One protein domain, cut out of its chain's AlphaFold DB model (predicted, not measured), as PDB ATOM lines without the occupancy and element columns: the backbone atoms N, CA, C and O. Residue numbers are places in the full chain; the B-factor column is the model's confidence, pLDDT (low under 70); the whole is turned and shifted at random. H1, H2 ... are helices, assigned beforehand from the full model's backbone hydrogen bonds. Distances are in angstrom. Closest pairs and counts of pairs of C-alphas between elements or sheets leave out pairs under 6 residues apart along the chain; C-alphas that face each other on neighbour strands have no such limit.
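This is residues 275 to 301 and 383 to 432 of the 432 residues of an uncharacterized protein of Plasmodium falciparum Tanzania (2000708) (UniProt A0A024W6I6). One long helix, H3, runs through the middle; short H1 packs on it, and H2, H4 and H5 surround it with few contacts. The printed part has 77 residues, with five named helices, H1 to H5 in chain order, and no named strand: all helix, compact, radius of gyration of the C-alphas 12.0 A, spans 35 by 25 by 24 A.

Find C-alpha 383 at (11.590, 27.264, -43.490); from there H3, residues 383 to 401, runs 28.9 A. Before it come H1, residues 277 to 280, and H2, residues 286 to 295, 14.1 A; after it H4, residues 413 to 420, 10.5 A, and H5, residues 425 to 428, ending at (21.932, 35.670, -55.549).

H3 touches H1 with residues 391 to 398 alone; closest are the C-alphas of Glu 277 and Trp 395, 4.3 A. H2 is close to H3 but not clearly touching, closest C-alphas Pro 286 and Leu 392, 7.5 A, a shallow tilt of 32 degrees, opposite ways. H4 is likewise close but not clearly touching, C-alphas Cys 396 and Leu 416 at 8.0 A; so is H5, Val 390 and Ile 427 at 7.0 A. O i to N i+4 pairs are within hydrogen-bond range throughout H2 and H4, and 12 of 15 in H3; H1 and H5 are too short for one.

Residues 302 to 382 are not printed, a 12.6 A gap between C-alphas 301 and 383. The link H3 to H4 is long. pLDDT is under 70 in 32 residues, among them 401 to 410 and 417 to 432.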
ATOM      1  N   LYS A 275       5.600  36.857 -49.545       84.25
ATOM      2  CA  LYS A 275       5.775  36.239 -50.872       84.25
ATOM      3  C   LYS A 275       6.468  37.177 -51.855       84.25
ATOM      4  O   LYS A 275       7.303  36.731 -52.657       84.25
ATOM      5  N   ASN A 276       6.120  38.461 -51.797       83.81
ATOM      6  CA  ASN A 276       6.467  39.450 -52.817       83.81
ATOM      7  C   ASN A 276       7.020  40.743 -52.204       83.81
ATOM      8  O   ASN A 276       6.900  40.982 -51.004       83.81
ATOM      9  N   GLU A 277       7.577  41.614 -53.048       80.62
ATOM     10  CA  GLU A 277       8.096  42.920 -52.628       80.62
ATOM     11  C   GLU A 277       7.054  43.798 -51.914       80.62
ATOM     12  O   GLU A 277       7.400  44.500 -50.970       80.62
ATOM     13  N   LYS A 278       5.769  43.690 -52.278       84.69
ATOM     14  CA  LYS A 278       4.674  44.450 -51.648       84.69
ATOM     15  C   LYS A 278       4.476  44.112 -50.170       84.69
ATOM     16  O   LYS A 278       3.992  44.943 -49.412       84.69
ATOM     17  N   ASP A 279       4.829  42.895 -49.761       86.44
ATOM     18  CA  ASP A 279       4.740  42.494 -48.355       86.44
ATOM     19  C   ASP A 279       5.856  43.158 -47.539       86.44
ATOM     20  O   ASP A 279       5.652  43.548 -46.393       86.44
ATOM     21  N   VAL A 280       7.021  43.356 -48.164       85.88
ATOM     22  CA  VAL A 280       8.168  44.053 -47.572       85.88
ATOM     23  C   VAL A 280       7.884  45.546 -47.412       85.88
ATOM     24  O   VAL A 280       8.309  46.124 -46.416       85.88
ATOM     25  N   ASP A 281       7.107  46.146 -48.320       86.19
ATOM     26  CA  ASP A 281       6.662  47.546 -48.221       86.19
ATOM     27  C   ASP A 281       5.784  47.824 -46.986       86.19
ATOM     28  O   ASP A 281       5.595  48.981 -46.618       86.19
ATOM     29  N   GLN A 282       5.267  46.787 -46.310       86.56
ATOM     30  CA  GLN A 282       4.581  46.956 -45.025       86.56
ATOM     31  C   GLN A 282       5.529  47.391 -43.902       86.56
ATOM     32  O   GLN A 282       5.040  47.796 -42.855       86.56
ATOM     33  N   LEU A 283       6.849  47.260 -44.078       88.69
ATOM     34  CA  LEU A 283       7.871  47.635 -43.103       88.69
ATOM     35  C   LEU A 283       8.465  49.006 -43.441       88.69
ATOM     36  O   LEU A 283       8.874  49.252 -44.574       88.69
ATOM     37  N   ASP A 284       8.639  49.863 -42.432       85.00
ATOM     38  CA  ASP A 284       9.261  51.182 -42.625       85.00
ATOM     39  C   ASP A 284      10.734  51.073 -43.036       85.00
ATOM     40  O   ASP A 284      11.235  51.866 -43.840       85.00
ATOM     41  N   ASP A 285      11.456  50.134 -42.418       86.06
ATOM     42  CA  ASP A 285      12.832  49.782 -42.754       86.06
ATOM     43  C   ASP A 285      13.003  48.254 -42.675       86.06
ATOM     44  O   ASP A 285      13.141  47.685 -41.578       86.06
ATOM     45  N   PRO A 286      13.024  47.564 -43.827       86.88
ATOM     46  CA  PRO A 286      13.118  46.113 -43.853       86.88
ATOM     47  C   PRO A 286      14.481  45.596 -43.372       86.88
ATOM     48  O   PRO A 286      14.572  44.464 -42.897       86.88
ATOM     49  N   PHE A 287      15.539  46.414 -43.404       85.75
ATOM     50  CA  PHE A 287      16.853  46.026 -42.889       85.75
ATOM     51  C   PHE A 287      16.932  46.125 -41.367       85.75
ATOM     52  O   PHE A 287      17.665  45.353 -40.745       85.75
ATOM     53  N   VAL A 288      16.166  47.021 -40.734       87.31
ATOM     54  CA  VAL A 288      16.003  47.009 -39.269       87.31
ATOM     55  C   VAL A 288      15.306  45.719 -38.833       87.31
ATOM     56  O   VAL A 288      15.748  45.092 -37.868       87.31
ATOM     57  N   CYS A 289      14.287  45.278 -39.575       87.19
ATOM     58  CA  CYS A 289      13.639  43.981 -39.368       87.19
ATOM     59  C   CYS A 289      14.618  42.810 -39.581       87.19
ATOM     60  O   CYS A 289      14.769  41.967 -38.696       87.19
ATOM     61  N   LEU A 290      15.381  42.806 -40.683       86.75
ATOM     62  CA  LEU A 290      16.420  41.800 -40.944       86.75
ATOM     63  C   LEU A 290      17.432  41.717 -39.792       86.75
ATOM     64  O   LEU A 290      17.711  40.637 -39.277       86.75
ATOM     65  N   ASN A 291      17.964  42.861 -39.355       86.69
ATOM     66  CA  ASN A 291      18.924  42.924 -38.255       86.69
ATOM     67  C   ASN A 291      18.330  42.388 -36.951       86.69
ATOM     68  O   ASN A 291      19.019  41.686 -36.210       86.69
ATOM     69  N   PHE A 292      17.057  42.689 -36.681       88.19
ATOM     70  CA  PHE A 292      16.349  42.141 -35.534       88.19
ATOM     71  C   PHE A 292      16.260  40.610 -35.607       88.19
ATOM     72  O   PHE A 292      16.669  39.945 -34.654       88.19
ATOM     73  N   LEU A 293      15.813  40.051 -36.736       86.56
ATOM     74  CA  LEU A 293      15.686  38.602 -36.929       86.56
ATOM     75  C   LEU A 293      17.039  37.881 -36.803       86.56
ATOM     76  O   LEU A 293      17.137  36.878 -36.093       86.56
ATOM     77  N   VAL A 294      18.101  38.433 -37.404       84.06
ATOM     78  CA  VAL A 294      19.474  37.915 -37.270       84.06
ATOM     79  C   VAL A 294      19.941  37.967 -35.816       84.06
ATOM     80  O   VAL A 294      20.448  36.975 -35.301       84.06
ATOM     81  N   SER A 295      19.738  39.093 -35.120       84.44
ATOM     82  CA  SER A 295      20.159  39.247 -33.717       84.44
ATOM     83  C   SER A 295      19.463  38.271 -32.765       84.44
ATOM     84  O   SER A 295      20.008  37.928 -31.719       84.44
ATOM     85  N   LYS A 296      18.260  37.815 -33.131       83.50
ATOM     86  CA  LYS A 296      17.486  36.818 -32.389       83.50
ATOM     87  C   LYS A 296      17.801  35.377 -32.795       83.50
ATOM     88  O   LYS A 296      17.224  34.469 -32.209       83.50
ATOM     89  N   GLY A 297      18.701  35.162 -33.757       79.38
ATOM     90  CA  GLY A 297      19.039  33.831 -34.265       79.38
ATOM     91  C   GLY A 297      17.907  33.168 -35.054       79.38
ATOM     92  O   GLY A 297      17.940  31.961 -35.259       79.38
ATOM     93  N   LEU A 298      16.914  33.945 -35.500       79.81
ATOM     94  CA  LEU A 298      15.733  33.453 -36.223       79.81
ATOM     95  C   LEU A 298      15.999  33.269 -37.726       79.81
ATOM     96  O   LEU A 298      15.150  32.773 -38.457       79.81
ATOM     97  N   LEU A 299      17.188  33.671 -38.187       70.88
ATOM     98  CA  LEU A 299      17.690  33.455 -39.540       70.88
ATOM     99  C   LEU A 299      19.029  32.725 -39.443       70.88
ATOM    100  O   LEU A 299      20.008  33.282 -38.943       70.88
ATOM    101  N   GLN A 300      19.089  31.482 -39.918       55.69
ATOM    102  CA  GLN A 300      20.357  30.768 -40.044       55.69
ATOM    103  C   GLN A 300      21.076  31.221 -41.319       55.69
ATOM    104  O   GLN A 300      20.669  30.895 -42.430       55.69
ATOM    105  N   GLY A 301      22.169  31.967 -41.157       43.75
ATOM    106  CA  GLY A 301      23.158  32.145 -42.218       43.75
ATOM    107  C   GLY A 301      24.023  30.887 -42.342       43.75
ATOM    108  O   GLY A 301      24.462  30.327 -41.337       43.75
ATOM    109  N   CYS A 383      12.150  26.909 -42.174       48.84
ATOM    110  CA  CYS A 383      11.590  27.264 -43.490       48.84
ATOM    111  C   CYS A 383      11.050  28.706 -43.574       48.84
ATOM    112  O   CYS A 383      11.126  29.328 -44.635       48.84
ATOM    113  N   GLY A 384      10.562  29.273 -42.466       51.72
ATOM    114  CA  GLY A 384       9.848  30.552 -42.474       51.72
ATOM    115  C   GLY A 384      10.738  31.765 -42.758       51.72
ATOM    116  O   GLY A 384      10.363  32.670 -43.505       51.72
ATOM    117  N   GLY A 385      11.968  31.760 -42.238       65.56
ATOM    118  CA  GLY A 385      12.940  32.828 -42.479       65.56
ATOM    119  C   GLY A 385      13.363  32.964 -43.946       65.56
ATOM    120  O   GLY A 385      13.695  34.060 -44.402       65.56
ATOM    121  N   ALA A 386      13.307  31.868 -44.711       71.44
ATOM    122  CA  ALA A 386      13.666  31.864 -46.125       71.44
ATOM    123  C   ALA A 386      12.697  32.705 -46.968       71.44
ATOM    124  O   ALA A 386      13.138  33.408 -47.875       71.44
ATOM    125  N   ASN A 387      11.403  32.699 -46.637       81.50
ATOM    126  CA  ASN A 387      10.384  33.464 -47.359       81.50
ATOM    127  C   ASN A 387      10.591  34.973 -47.210       81.50
ATOM    128  O   ASN A 387      10.603  35.693 -48.208       81.50
ATOM    129  N   PHE A 388      10.865  35.442 -45.987       84.38
ATOM    130  CA  PHE A 388      11.224  36.841 -45.746       84.38
ATOM    131  C   PHE A 388      12.475  37.246 -46.531       84.38
ATOM    132  O   PHE A 388      12.481  38.280 -47.196       84.38
ATOM    133  N   LEU A 389      13.524  36.418 -46.503       83.38
ATOM    134  CA  LEU A 389      14.762  36.679 -47.238       83.38
ATOM    135  C   LEU A 389      14.521  36.756 -48.755       83.38
ATOM    136  O   LEU A 389      15.029  37.671 -49.409       83.38
ATOM    137  N   VAL A 390      13.727  35.839 -49.314       82.88
ATOM    138  CA  VAL A 390      13.352  35.841 -50.738       82.88
ATOM    139  C   VAL A 390      12.531  37.085 -51.086       82.88
ATOM    140  O   VAL A 390      12.858  37.767 -52.056       82.88
ATOM    141  N   ALA A 391      11.516  37.431 -50.294       84.75
ATOM    142  CA  ALA A 391      10.722  38.640 -50.511       84.75
ATOM    143  C   ALA A 391      11.594  39.905 -50.444       84.75
ATOM    144  O   ALA A 391      11.507  40.763 -51.323       84.75
ATOM    145  N   LEU A 392      12.513  39.974 -49.474       85.56
ATOM    146  CA  LEU A 392      13.478  41.064 -49.342       85.56
ATOM    147  C   LEU A 392      14.420  41.156 -50.550       85.56
ATOM    148  O   LEU A 392      14.726  42.259 -50.994       85.56
ATOM    149  N   SER A 393      14.850  40.023 -51.116       82.62
ATOM    150  CA  SER A 393      15.714  40.010 -52.307       82.62
ATOM    151  C   SER A 393      15.004  40.574 -53.539       82.62
ATOM    152  O   SER A 393      15.566  41.420 -54.233       82.62
ATOM    153  N   LYS A 394      13.738  40.186 -53.756       83.81
ATOM    154  CA  LYS A 394      12.890  40.732 -54.826       83.81
ATOM    155  C   LYS A 394      12.640  42.222 -54.628       83.81
ATOM    156  O   LYS A 394      12.731  42.989 -55.581       83.81
ATOM    157  N   TRP A 395      12.380  42.636 -53.386       87.44
ATOM    158  CA  TRP A 395      12.228  44.046 -53.039       87.44
ATOM    159  C   TRP A 395      13.496  44.836 -53.368       87.44
ATOM    160  O   TRP A 395      13.418  45.839 -54.072       87.44
ATOM    161  N   CYS A 396      14.673  44.347 -52.962       83.31
ATOM    162  CA  CYS A 396      15.950  44.984 -53.285       83.31
ATOM    163  C   CYS A 396      16.162  45.102 -54.798       83.31
ATOM    164  O   CYS A 396      16.511  46.183 -55.264       83.31
ATOM    165  N   ALA A 397      15.909  44.029 -55.556       80.38
ATOM    166  CA  ALA A 397      16.011  44.041 -57.013       80.38
ATOM    167  C   ALA A 397      15.067  45.084 -57.634       80.38
ATOM    168  O   ALA A 397      15.492  45.875 -58.468       80.38
ATOM    169  N   ASN A 398      13.812  45.159 -57.179       81.56
ATOM    170  CA  ASN A 398      12.829  46.109 -57.705       81.56
ATOM    171  C   ASN A 398      13.192  47.574 -57.380       81.56
ATOM    172  O   ASN A 398      13.098  48.449 -58.239       81.56
ATOM    173  N   GLN A 399      13.693  47.858 -56.171       79.25
ATOM    174  CA  GLN A 399      14.099  49.216 -55.769       79.25
ATOM    175  C   GLN A 399      15.273  49.785 -56.585       79.25
ATOM    176  O   GLN A 399      15.440  51.007 -56.645       79.25
ATOM    177  N   VAL A 400      16.079  48.933 -57.233       71.50
ATOM    178  CA  VAL A 400      17.143  49.368 -58.157       71.50
ATOM    179  C   VAL A 400      16.556  49.959 -59.445       71.50
ATOM    180  O   VAL A 400      17.112  50.921 -59.975       71.50
ATOM    181  N   TYR A 401      15.418  49.438 -59.914       68.75
ATOM    182  CA  TYR A 401      14.781  49.847 -61.172       68.75
ATOM    183  C   TYR A 401      13.755  50.987 -61.019       68.75
ATOM    184  O   TYR A 401      13.367  51.590 -62.020       68.75
ATOM    185  N   HIS A 402      13.334  51.335 -59.797       66.88
ATOM    186  CA  HIS A 402      12.413  52.458 -59.559       66.88
ATOM    187  C   HIS A 402      13.090  53.822 -59.725       66.88
ATOM    188  O   HIS A 402      14.170  54.070 -59.179       66.88
ATOM    189  N   TYR A 403      12.431  54.744 -60.440       56.44
ATOM    190  CA  TYR A 403      12.907  56.120 -60.617       56.44
ATOM    191  C   TYR A 403      13.024  56.824 -59.252       56.44
ATOM    192  O   TYR A 403      12.083  56.760 -58.458       56.44
ATOM    193  N   PRO A 404      14.152  57.492 -58.947       57.69
ATOM    194  CA  PRO A 404      14.362  58.081 -57.633       57.69
ATOM    195  C   PRO A 404      13.370  59.226 -57.396       57.69
ATOM    196  O   PRO A 404      13.444  60.280 -58.029       57.69
ATOM    197  N   SER A 405      12.449  59.031 -56.456       58.03
ATOM    198  CA  SER A 405      11.604  60.090 -55.903       58.03
ATOM    199  C   SER A 405      12.107  60.470 -54.508       58.03
ATOM    200  O   SER A 405      12.771  59.685 -53.835       58.03
ATOM    201  N   ARG A 406      11.788  61.681 -54.030       53.88
ATOM    202  CA  ARG A 406      12.214  62.151 -52.694       53.88
ATOM    203  C   ARG A 406      11.734  61.261 -51.531       53.88
ATOM    204  O   ARG A 406      12.252  61.409 -50.429       53.88
ATOM    205  N   SER A 407      10.763  60.374 -51.758       57.88
ATOM    206  CA  SER A 407      10.154  59.501 -50.748       57.88
ATOM    207  C   SER A 407      10.465  58.007 -50.918       57.88
ATOM    208  O   SER A 407      10.093  57.225 -50.046       57.88
ATOM    209  N   THR A 408      11.143  57.586 -51.993       60.16
ATOM    210  CA  THR A 408      11.484  56.168 -52.215       60.16
ATOM    211  C   THR A 408      12.786  55.806 -51.498       60.16
ATOM    212  O   THR A 408      13.863  56.305 -51.829       60.16
ATOM    213  N   LYS A 409      12.699  54.936 -50.483       64.25
ATOM    214  CA  LYS A 409      13.870  54.418 -49.762       64.25
ATOM    215  C   LYS A 409      14.570  53.350 -50.602       64.25
ATOM    216  O   LYS A 409      13.932  52.414 -51.065       64.25
ATOM    217  N   ARG A 410      15.895  53.461 -50.744       67.94
ATOM    218  CA  ARG A 410      16.730  52.477 -51.450       67.94
ATOM    219  C   ARG A 410      17.629  51.702 -50.481       67.94
ATOM    220  O   ARG A 410      18.105  52.296 -49.511       67.94
ATOM    221  N   PRO A 411      17.919  50.419 -50.761       74.56
ATOM    222  CA  PRO A 411      18.983  49.700 -50.076       74.56
ATOM    223  C   PRO A 411      20.317  50.435 -50.232       74.56
ATOM    224  O   PRO A 411      20.698  50.821 -51.337       74.56
ATOM    225  N   THR A 412      21.061  50.596 -49.143       76.50
ATOM    226  CA  THR A 412      22.458  51.044 -49.219       76.50
ATOM    227  C   THR A 412      23.364  49.899 -49.676       76.50
ATOM    228  O   THR A 412      23.087  48.728 -49.406       76.50
ATOM    229  N   SER A 413      24.496  50.216 -50.309       68.12
ATOM    230  CA  SER A 413      25.481  49.219 -50.761       68.12
ATOM    231  C   SER A 413      25.931  48.299 -49.619       68.12
ATOM    232  O   SER A 413      26.033  47.088 -49.784       68.12
ATOM    233  N   TYR A 414      26.118  48.861 -48.421       72.56
ATOM    234  CA  TYR A 414      26.460  48.106 -47.216       72.56
ATOM    235  C   TYR A 414      25.351  47.133 -46.783       72.56
ATOM    236  O   TYR A 414      25.637  45.997 -46.412       72.56
ATOM    237  N   GLN A 415      24.082  47.553 -46.841       73.50
ATOM    238  CA  GLN A 415      22.940  46.691 -46.518       73.50
ATOM    239  C   GLN A 415      22.811  45.520 -47.500       73.50
ATOM    240  O   GLN A 415      22.520  44.409 -47.061       73.50
ATOM    241  N   LEU A 416      23.087  45.746 -48.788       71.12
ATOM    242  CA  LEU A 416      23.101  44.692 -49.807       71.12
ATOM    243  C   LEU A 416      24.214  43.672 -49.549       71.12
ATOM    244  O   LEU A 416      23.923  42.484 -49.488       71.12
ATOM    245  N   ILE A 417      25.444  44.124 -49.284       66.38
ATOM    246  CA  ILE A 417      26.578  43.244 -48.934       66.38
ATOM    247  C   ILE A 417      26.288  42.468 -47.639       66.38
ATOM    248  O   ILE A 417      26.609  41.287 -47.496       66.38
ATOM    249  N   LYS A 418      25.665  43.112 -46.649       67.12
ATOM    250  CA  LYS A 418      25.291  42.441 -45.400       67.12
ATOM    251  C   LYS A 418      24.218  41.378 -45.630       67.12
ATOM    252  O   LYS A 418      24.311  40.300 -45.049       67.12
ATOM    253  N   ALA A 419      23.222  41.674 -46.459       64.31
ATOM    254  CA  ALA A 419      22.199  40.711 -46.834       64.31
ATOM    255  C   ALA A 419      22.809  39.556 -47.649       64.31
ATOM    256  O   ALA A 419      22.516  38.400 -47.358       64.31
ATOM    257  N   GLU A 420      23.738  39.839 -48.571       61.38
ATOM    258  CA  GLU A 420      24.520  38.854 -49.338       61.38
ATOM    259  C   GLU A 420      25.191  37.815 -48.435       61.38
ATOM    260  O   GLU A 420      25.042  36.617 -48.657       61.38
ATOM    261  N   ASN A 421      25.830  38.260 -47.352       63.34
ATOM    262  CA  ASN A 421      26.471  37.375 -46.374       63.34
ATOM    263  C   ASN A 421      25.492  36.464 -45.604       63.34
ATOM    264  O   ASN A 421      25.929  35.513 -44.949       63.34
ATOM    265  N   ILE A 422      24.191  36.767 -45.637       65.06
ATOM    266  CA  ILE A 422      23.115  35.985 -45.012       65.06
ATOM    267  C   ILE A 422      22.456  35.046 -46.043       65.06
ATOM    268  O   ILE A 422      21.967  33.978 -45.671       65.06
ATOM    269  N   TYR A 423      22.469  35.399 -47.334       63.81
ATOM    270  CA  TYR A 423      21.859  34.622 -48.415       63.81
ATOM    271  C   TYR A 423      22.620  33.323 -48.744       63.81
ATOM    272  O   TYR A 423      23.842  33.230 -48.688       63.81
ATOM    273  N   SER A 424      21.875  32.297 -49.172       53.50
ATOM    274  CA  SER A 424      22.445  31.149 -49.889       53.50
ATOM    275  C   SER A 424      22.777  31.559 -51.337       53.50
ATOM    276  O   SER A 424      21.973  32.279 -51.937       53.50
ATOM    277  N   PRO A 425      23.866  31.057 -51.962       47.16
ATOM    278  CA  PRO A 425      24.275  31.413 -53.332       47.16
ATOM    279  C   PRO A 425      23.185  31.236 -54.404       47.16
ATOM    280  O   PRO A 425      23.264  31.816 -55.482       47.16
ATOM    281  N   LYS A 426      22.147  30.435 -54.125       44.34
ATOM    282  CA  LYS A 426      20.994  30.246 -55.017       44.34
ATOM    283  C   LYS A 426      20.064  31.467 -55.093       44.34
ATOM    284  O   LYS A 426      19.446  31.655 -56.132       44.34
ATOM    285  N   ILE A 427      19.977  32.286 -54.041       48.41
ATOM    286  CA  ILE A 427      19.125  33.492 -54.010       48.41
ATOM    287  C   ILE A 427      19.812  34.665 -54.732       48.41
ATOM    288  O   ILE A 427      19.136  35.502 -55.320       48.41
ATOM    289  N   LEU A 428      21.150  34.671 -54.802       45.47
ATOM    290  CA  LEU A 428      21.932  35.670 -55.549       45.47
ATOM    291  C   LEU A 428      21.593  35.730 -57.048       45.47
ATOM    292  O   LEU A 428      21.631  36.808 -57.628       45.47
ATOM    293  N   LYS A 429      21.212  34.603 -57.666       50.03
ATOM    294  CA  LYS A 429      20.819  34.549 -59.089       50.03
ATOM    295  C   LYS A 429      19.520  35.300 -59.419       50.03
ATOM    296  O   LYS A 429      19.162  35.369 -60.583       50.03
ATOM    297  N   LEU A 430      18.785  35.776 -58.412       45.75
ATOM    298  CA  LEU A 430      17.581  36.596 -58.590       45.75
ATOM    299  C   LEU A 430      17.861  38.101 -58.447       45.75
ATOM    300  O   LEU A 430      16.982  38.899 -58.758       45.75
ATOM    301  N   ILE A 431      19.037  38.482 -57.933       44.47
ATOM    302  CA  ILE A 431      19.413  39.878 -57.650       44.47
ATOM    303  C   ILE A 431      20.352  40.436 -58.736       44.47
ATOM    304  O   ILE A 431      20.311  41.636 -59.006       44.47
ATOM    305  N   ILE A 432      21.178  39.576 -59.343       39.03
ATOM    306  CA  ILE A 432      22.018  39.851 -60.525       39.03
ATOM    307  C   ILE A 432      21.268  39.366 -61.759       39.03
ATOM    308  O   ILE A 432      21.240  40.116 -62.757       39.03
TER     309      ILE A 432